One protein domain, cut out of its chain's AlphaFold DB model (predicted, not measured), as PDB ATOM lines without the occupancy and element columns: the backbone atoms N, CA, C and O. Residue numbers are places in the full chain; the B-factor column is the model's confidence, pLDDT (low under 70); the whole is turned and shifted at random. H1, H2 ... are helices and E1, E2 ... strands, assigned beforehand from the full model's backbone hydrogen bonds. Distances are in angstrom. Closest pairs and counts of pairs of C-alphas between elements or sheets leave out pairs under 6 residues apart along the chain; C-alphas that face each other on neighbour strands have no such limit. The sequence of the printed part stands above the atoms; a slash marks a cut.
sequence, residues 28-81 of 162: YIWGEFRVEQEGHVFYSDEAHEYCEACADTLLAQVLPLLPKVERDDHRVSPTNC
ATOM      1  N   TYR A  28      10.977 -35.997  22.948       95.00
ATOM      2  CA  TYR A  28       9.714 -35.533  22.379       95.00
ATOM      3  C   TYR A  28       8.558 -36.203  23.113       95.00
ATOM      4  O   TYR A  28       8.742 -37.168  23.870       95.00
ATOM      5  N   ILE A  29       7.357 -35.679  22.894       95.94
ATOM      6  CA  ILE A  29       6.126 -36.265  23.409       95.94
ATOM      7  C   ILE A  29       5.424 -36.963  22.245       95.94
ATOM      8  O   ILE A  29       5.072 -36.331  21.255       95.94
ATOM      9  N   TRP A  30       5.239 -38.277  22.363       95.25
ATOM     10  CA  TRP A  30       4.378 -39.040  21.460       95.25
ATOM     11  C   TRP A  30       2.927 -38.615  21.633       95.25
ATOM     12  O   TRP A  30       2.503 -38.358  22.759       95.25
ATOM     13  N   GLY A  31       2.176 -38.642  20.533       92.94
ATOM     14  CA  GLY A  31       0.789 -38.194  20.506       92.94
ATOM     15  C   GLY A  31       0.736 -36.674  20.424       92.94
ATOM     16  O   GLY A  31       0.996 -35.978  21.403       92.94
ATOM     17  N   GLU A  32       0.433 -36.159  19.230       94.88
ATOM     18  CA  GLU A  32       0.207 -34.728  19.031       94.88
ATOM     19  C   GLU A  32      -0.990 -34.277  19.868       94.88
ATOM     20  O   GLU A  32      -2.052 -34.907  19.859       94.88
ATOM     21  N   PHE A  33      -0.848 -33.142  20.546       95.94
ATOM     22  CA  PHE A  33      -1.958 -32.523  21.248       95.94
ATOM     23  C   PHE A  33      -1.958 -31.015  21.076       95.94
ATOM     24  O   PHE A  33      -0.923 -30.349  21.043       95.94
ATOM     25  N   ARG A  34      -3.169 -30.462  21.081       96.31
ATOM     26  CA  ARG A  34      -3.422 -29.035  21.247       96.31
ATOM     27  C   ARG A  34      -4.603 -28.852  22.188       96.31
ATOM     28  O   ARG A  34      -5.744 -29.107  21.808       96.31
ATOM     29  N   VAL A  35      -4.336 -28.401  23.407       95.56
ATOM     30  CA  VAL A  35      -5.347 -28.217  24.454       95.56
ATOM     31  C   VAL A  35      -5.370 -26.760  24.891       95.56
ATOM     32  O   VAL A  35      -4.325 -26.173  25.149       95.56
ATOM     33  N   GLU A  36      -6.561 -26.179  24.996       96.00
ATOM     34  CA  GLU A  36      -6.753 -24.831  25.526       96.00
ATOM     35  C   GLU A  36      -7.476 -24.900  26.874       96.00
ATOM     36  O   GLU A  36      -8.561 -25.476  26.975       96.00
ATOM     37  N   GLN A  37      -6.883 -24.317  27.915       94.00
ATOM     38  CA  GLN A  37      -7.467 -24.246  29.252       94.00
ATOM     39  C   GLN A  37      -7.204 -22.871  29.859       94.00
ATOM     40  O   GLN A  37      -6.063 -22.428  29.938       94.00
ATOM     41  N   GLU A  38      -8.265 -22.191  30.301       92.62
ATOM     42  CA  GLU A  38      -8.163 -20.890  30.987       92.62
ATOM     43  C   GLU A  38      -7.314 -19.859  30.210       92.62
ATOM     44  O   GLU A  38      -6.526 -19.112  30.786       92.62
ATOM     45  N   GLY A  39      -7.445 -19.844  28.877       92.75
ATOM     46  CA  GLY A  39      -6.697 -18.948  27.987       92.75
ATOM     47  C   GLY A  39      -5.239 -19.346  27.725       92.75
ATOM     48  O   GLY A  39      -4.542 -18.630  27.010       92.75
ATOM     49  N   HIS A  40      -4.775 -20.476  28.263       93.06
ATOM     50  CA  HIS A  40      -3.460 -21.047  27.982       93.06
ATOM     51  C   HIS A  40      -3.578 -22.144  26.928       93.06
ATOM     52  O   HIS A  40      -4.469 -22.989  27.008       93.06
ATOM     53  N   VAL A  41      -2.663 -22.143  25.957       95.00
ATOM     54  CA  VAL A  41      -2.577 -23.175  24.918       95.00
ATOM     55  C   VAL A  41      -1.386 -24.076  25.215       95.00
ATOM     56  O   VAL A  41      -0.243 -23.627  25.199       95.00
ATOM     57  N   PHE A  42      -1.664 -25.354  25.442       95.94
ATOM     58  CA  PHE A  42      -0.678 -26.423  25.485       95.94
ATOM     59  C   PHE A  42      -0.618 -27.070  24.108       95.94
ATOM     60  O   PHE A  42      -1.644 -27.511  23.591       95.94
ATOM     61  N   TYR A  43       0.566 -27.115  23.508       95.75
ATOM     62  CA  TYR A  43       0.760 -27.681  22.180       95.75
ATOM     63  C   TYR A  43       2.081 -28.443  22.110       95.75
ATOM     64  O   TYR A  43       3.122 -27.912  22.507       95.75
ATOM     65  N   SER A  44       2.023 -29.671  21.601       95.88
ATOM     66  CA  SER A  44       3.192 -30.449  21.208       95.88
ATOM     67  C   SER A  44       2.864 -31.316  20.008       95.88
ATOM     68  O   SER A  44       1.814 -31.953  19.981       95.88
ATOM     69  N   ASP A  45       3.799 -31.376  19.069       92.94
ATOM     70  CA  ASP A  45       3.873 -32.392  18.025       92.94
ATOM     71  C   ASP A  45       5.214 -33.146  18.137       92.94
ATOM     72  O   ASP A  45       5.990 -32.920  19.071       92.94
ATOM     73  N   GLU A  46       5.477 -34.061  17.205       85.19
ATOM     74  CA  GLU A  46       6.704 -34.868  17.182       85.19
ATOM     75  C   GLU A  46       7.951 -34.082  16.737       85.19
ATOM     76  O   GLU A  46       9.065 -34.575  16.899       85.19
ATOM     77  N   ALA A  47       7.792 -32.870  16.190       88.25
ATOM     78  CA  ALA A  47       8.909 -31.995  15.830       88.25
ATOM     79  C   ALA A  47       9.379 -31.134  17.014       88.25
ATOM     80  O   ALA A  47      10.441 -30.510  16.947       88.25
ATOM     81  N   HIS A  48       8.601 -31.086  18.097       92.81
ATOM     82  CA  HIS A  48       8.975 -30.383  19.308       92.81
ATOM     83  C   HIS A  48       9.898 -31.204  20.201       92.81
ATOM     84  O   HIS A  48       9.584 -32.318  20.629       92.81
ATOM     85  N   GLU A  49      11.015 -30.583  20.564       93.94
ATOM     86  CA  GLU A  49      12.042 -31.205  21.385       93.94
ATOM     87  C   GLU A  49      12.225 -30.467  22.711       93.94
ATOM     88  O   GLU A  49      12.200 -29.235  22.821       93.94
ATOM     89  N   TYR A  50      12.434 -31.256  23.754       95.94
ATOM     90  CA  TYR A  50      12.484 -30.816  25.134       95.94
ATOM     91  C   TYR A  50      13.635 -31.505  25.863       95.94
ATOM     92  O   TYR A  50      14.117 -32.565  25.463       95.94
ATOM     93  N   CYS A  51      14.032 -30.941  27.003       96.94
ATOM     94  CA  CYS A  51      14.679 -31.753  28.025       96.94
ATOM     95  C   CYS A  51      13.624 -32.606  28.747       96.94
ATOM     96  O   CYS A  51      12.457 -32.213  28.828       96.94
ATOM     97  N   GLU A  52      14.046 -33.736  29.317       97.50
ATOM     98  CA  GLU A  52      13.170 -34.705  29.999       97.50
ATOM     99  C   GLU A  52      12.207 -34.036  30.989       97.50
ATOM    100  O   GLU A  52      10.993 -34.171  30.877       97.50
ATOM    101  N   ALA A  53      12.742 -33.201  31.886       98.19
ATOM    102  CA  ALA A  53      11.953 -32.534  32.917       98.19
ATOM    103  C   ALA A  53      10.855 -31.621  32.344       98.19
ATOM    104  O   ALA A  53       9.765 -31.530  32.913       98.19
ATOM    105  N   CYS A  54      11.124 -30.931  31.231       98.25
ATOM    106  CA  CYS A  54      10.130 -30.082  30.577       98.25
ATOM    107  C   CYS A  54       9.078 -30.912  29.835       98.25
ATOM    108  O   CYS A  54       7.897 -30.580  29.940       98.25
ATOM    109  N   ALA A  55       9.479 -31.991  29.156       97.62
ATOM    110  CA  ALA A  55       8.547 -32.915  28.509       97.62
ATOM    111  C   ALA A  55       7.594 -33.551  29.531       97.62
ATOM    112  O   ALA A  55       6.377 -33.494  29.354       97.62
ATOM    113  N   ASP A  56       8.133 -34.072  30.636       98.19
ATOM    114  CA  ASP A  56       7.350 -34.680  31.715       98.19
ATOM    115  C   ASP A  56       6.385 -33.677  32.345       98.19
ATOM    116  O   ASP A  56       5.211 -33.976  32.560       98.19
ATOM    117  N   THR A  57       6.867 -32.462  32.620       98.12
ATOM    118  CA  THR A  57       6.046 -31.401  33.214       98.12
ATOM    119  C   THR A  57       4.896 -31.006  32.291       98.12
ATOM    120  O   THR A  57       3.770 -30.841  32.762       98.12
ATOM    121  N   LEU A  58       5.159 -30.864  30.990       97.50
ATOM    122  CA  LEU A  58       4.139 -30.541  29.998       97.50
ATOM    123  C   LEU A  58       3.118 -31.679  29.869       97.50
ATOM    124  O   LEU A  58       1.914 -31.440  29.970       97.50
ATOM    125  N   LEU A  59       3.583 -32.922  29.727       97.12
ATOM    126  CA  LEU A  59       2.704 -34.080  29.597       97.12
ATOM    127  C   LEU A  59       1.833 -34.273  30.850       97.12
ATOM    128  O   LEU A  59       0.629 -34.500  30.734       97.12
ATOM    129  N   ALA A  60       2.395 -34.111  32.050       97.25
ATOM    130  CA  ALA A  60       1.651 -34.214  33.306       97.25
ATOM    131  C   ALA A  60       0.533 -33.164  33.437       97.25
ATOM    132  O   ALA A  60      -0.500 -33.448  34.047       97.25
ATOM    133  N   GLN A  61       0.711 -31.971  32.859       96.62
ATOM    134  CA  GLN A  61      -0.325 -30.931  32.820       96.62
ATOM    135  C   GLN A  61      -1.432 -31.255  31.812       96.62
ATOM    136  O   GLN A  61      -2.600 -30.969  32.070       96.62
ATOM    137  N   VAL A  62      -1.080 -31.881  30.688       96.31
ATOM    138  CA  VAL A  62      -2.000 -32.136  29.571       96.31
ATOM    139  C   VAL A  62      -2.805 -33.425  29.747       96.31
ATOM    140  O   VAL A  62      -3.999 -33.443  29.447       96.31
ATOM    141  N   LEU A  63      -2.212 -34.493  30.291       96.25
ATOM    142  CA  LEU A  63      -2.876 -35.795  30.467       96.25
ATOM    143  C   LEU A  63      -4.247 -35.722  31.172       96.25
ATOM    144  O   LEU A  63      -5.177 -36.406  30.733       96.25
ATOM    145  N   PRO A  64      -4.446 -34.923  32.242       96.25
ATOM    146  CA  PRO A  64      -5.755 -34.776  32.876       96.25
ATOM    147  C   PRO A  64      -6.824 -34.155  31.969       96.25
ATOM    148  O   PRO A  64      -8.008 -34.427  32.185       96.25
ATOM    149  N   LEU A  65      -6.412 -33.357  30.982       95.44
ATOM    150  CA  LEU A  65      -7.272 -32.599  30.071       95.44
ATOM    151  C   LEU A  65      -7.668 -33.403  28.829       95.44
ATOM    152  O   LEU A  65      -8.695 -33.120  28.216       95.44
ATOM    153  N   LEU A  66      -6.887 -34.428  28.486       94.69
ATOM    154  CA  LEU A  66      -7.171 -35.308  27.358       94.69
ATOM    155  C   LEU A  66      -8.296 -36.316  27.668       94.69
ATOM    156  O   LEU A  66      -8.433 -36.779  28.822       94.69
ATOM    157  N   PRO A  67      -9.079 -36.725  26.647       93.81
ATOM    158  CA  PRO A  67      -9.987 -37.862  26.734       93.81
ATOM    159  C   PRO A  67      -9.269 -39.100  27.270       93.81
ATOM    160  O   PRO A  67      -8.169 -39.427  26.842       93.81
ATOM    161  N   LYS A  68      -9.896 -39.832  28.201       92.44
ATOM    162  CA  LYS A  68      -9.270 -41.014  28.829       92.44
ATOM    163  C   LYS A  68      -8.759 -42.046  27.824       92.44
ATOM    164  O   LYS A  68      -7.774 -42.704  28.115       92.44
ATOM    165  N   VAL A  69      -9.439 -42.179  26.686       92.62
ATOM    166  CA  VAL A  69      -9.099 -43.139  25.628       92.62
ATOM    167  C   VAL A  69      -7.842 -42.762  24.842       92.62
ATOM    168  O   VAL A  69      -7.270 -43.639  24.220       92.62
ATOM    169  N   GLU A  70      -7.410 -41.499  24.895       91.00
ATOM    170  CA  GLU A  70      -6.234 -40.990  24.171       91.00
ATOM    171  C   GLU A  70      -4.990 -40.914  25.070       91.00
ATOM    172  O   GLU A  70      -3.873 -40.786  24.586       91.00
ATOM    173  N   ARG A  71      -5.147 -40.987  26.398       92.12
ATOM    174  CA  ARG A  71      -4.039 -40.772  27.351       92.12
ATOM    175  C   ARG A  71      -2.907 -41.778  27.195       92.12
ATOM    176  O   ARG A  71      -1.754 -41.397  27.344       92.12
ATOM    177  N   ASP A  72      -3.240 -43.030  26.894       91.31
ATOM    178  CA  ASP A  72      -2.258 -44.111  26.769       91.31
ATOM    179  C   ASP A  72      -1.404 -43.983  25.491       91.31
ATOM    180  O   ASP A  72      -0.325 -44.572  25.411       91.31
ATOM    181  N   ASP A  73      -1.837 -43.164  24.524       92.25
ATOM    182  CA  ASP A  73      -1.072 -42.863  23.311       92.25
ATOM    183  C   ASP A  73       0.016 -41.804  23.553       92.25
ATOM    184  O   ASP A  73       0.915 -41.640  22.724       92.25
ATOM    185  N   HIS A  74      -0.020 -41.125  24.708       95.12
ATOM    186  CA  HIS A  74       0.880 -40.026  25.022       95.12
ATOM    187  C   HIS A  74       1.973 -40.432  26.005       95.12
ATOM    188  O   HIS A  74       1.712 -40.857  27.132       95.12
ATOM    189  N   ARG A  75       3.230 -40.262  25.594       95.88
ATOM    190  CA  ARG A  75       4.396 -40.586  26.425       95.88
ATOM    191  C   ARG A  75       5.605 -39.750  26.048       95.88
ATOM    192  O   ARG A  75       5.819 -39.452  24.877       95.88
ATOM    193  N   VAL A  76       6.439 -39.450  27.033       97.06
ATOM    194  CA  VAL A  76       7.774 -38.898  26.795       97.06
ATOM    195  C   VAL A  76       8.671 -40.008  26.252       97.06
ATOM    196  O   VAL A  76       8.621 -41.152  26.711       97.06
ATOM    197  N   SER A  77       9.465 -39.716  25.226       95.38
ATOM    198  CA  SER A  77      10.435 -40.671  24.684       95.38
ATOM    199  C   SER A  77      11.723 -39.974  24.272       95.38
ATOM    200  O   SER A  77      11.668 -38.860  23.744       95.38
ATOM    201  N   PRO A  78      12.886 -40.605  24.514       94.00
ATOM    202  CA  PRO A  78      14.144 -40.073  24.021       94.00
ATOM    203  C   PRO A  78      14.132 -40.110  22.493       94.00
ATOM    204  O   PRO A  78      13.627 -41.062  21.887       94.00
ATOM    205  N   THR A  79      14.700 -39.082  21.875       88.56
ATOM    206  CA  THR A  79      14.984 -39.073  20.440       88.56
ATOM    207  C   THR A  79      16.482 -39.064  20.221       88.56
ATOM    208  O   THR A  79      17.236 -38.405  20.934       88.56
ATOM    209  N   ASN A  80      16.923 -39.801  19.212       76.25
ATOM    210  CA  ASN A  80      18.269 -39.630  18.715       76.25
ATOM    211  C   ASN A  80      18.169 -38.577  17.613       76.25
ATOM    212  O   ASN A  80      17.833 -38.929  16.481       76.25
ATOM    213  N   CYS A  81      18.387 -37.304  17.964       65.25
ATOM    214  CA  CYS A  81      18.411 -36.175  17.029       65.25
ATOM    215  C   CYS A  81      19.534 -36.388  16.016       65.25
ATOM    216  O   CYS A  81      20.680 -35.970  16.207       65.25
TER     217      CYS A  81
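Overview. This is residues 28 to 81 of the 162 residues of an uncharacterized protein of Hephaestia caeni (UniProt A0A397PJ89). A single helix, H1, packs over two small two-stranded sheets: its residues 52 to 60 are near the pair E1 and E4, and its residues 55 to 62 are near the hairpin E2 and E3. E1 runs on into E2 across a break of 2 residues, at 94 degrees, and a long stretch with no named element, residues 63 to 74, leads from H1 to E4. The printed part has 54 residues, with four named strands and one named helix in the order E1, E2, E3, H1, E4; both sheets are antiparallel and the class is mixed, helices and strands. It is compact, with a radius of gyration of the C-alphas of 10.7 A and spans of 33 by 24 by 17 A.

Along the chain. E1 is residues 28 to 30, 6.5 A long from C-alpha 28 at (9.714, -35.533, 22.379). E2, residues 33 to 37, is 12.8 A long, and E3, residues 40 to 44, is 13.4 A. H1, residues 52 to 62, measures 15.4 A. E4, residues 75 to 78, measures 10.1 A and ends at C-alpha 78 at (14.144, -40.073, 24.021).

Arrangement. E1 and E4 are antiparallel at 139 degrees, with N 30 and O 75 2.8 A apart, within hydrogen-bond range. E2 and E3 form a hairpin, antiparallel at 171 degrees, with N 35 and O 42 2.8 A apart, also within range. The closest C-alphas of H1 and E4 are those of Ala 55 and Val 76, 6.3 A; those of H1 and E3 are Val 62 and Phe 42, 7.1 A. E4 is apart from E2 and E3. In H1 every O i to N i+4 pair is within hydrogen-bond range.

Size, cuts and confidence. The two farthest C-alphas, of Glu 38 and Asn 80, are 34.6 A apart. The printed part has no cut. The link from H1 to E4 is long, 12 residues. Mean pLDDT of the printed part is 93.8; residue 81 is under 70.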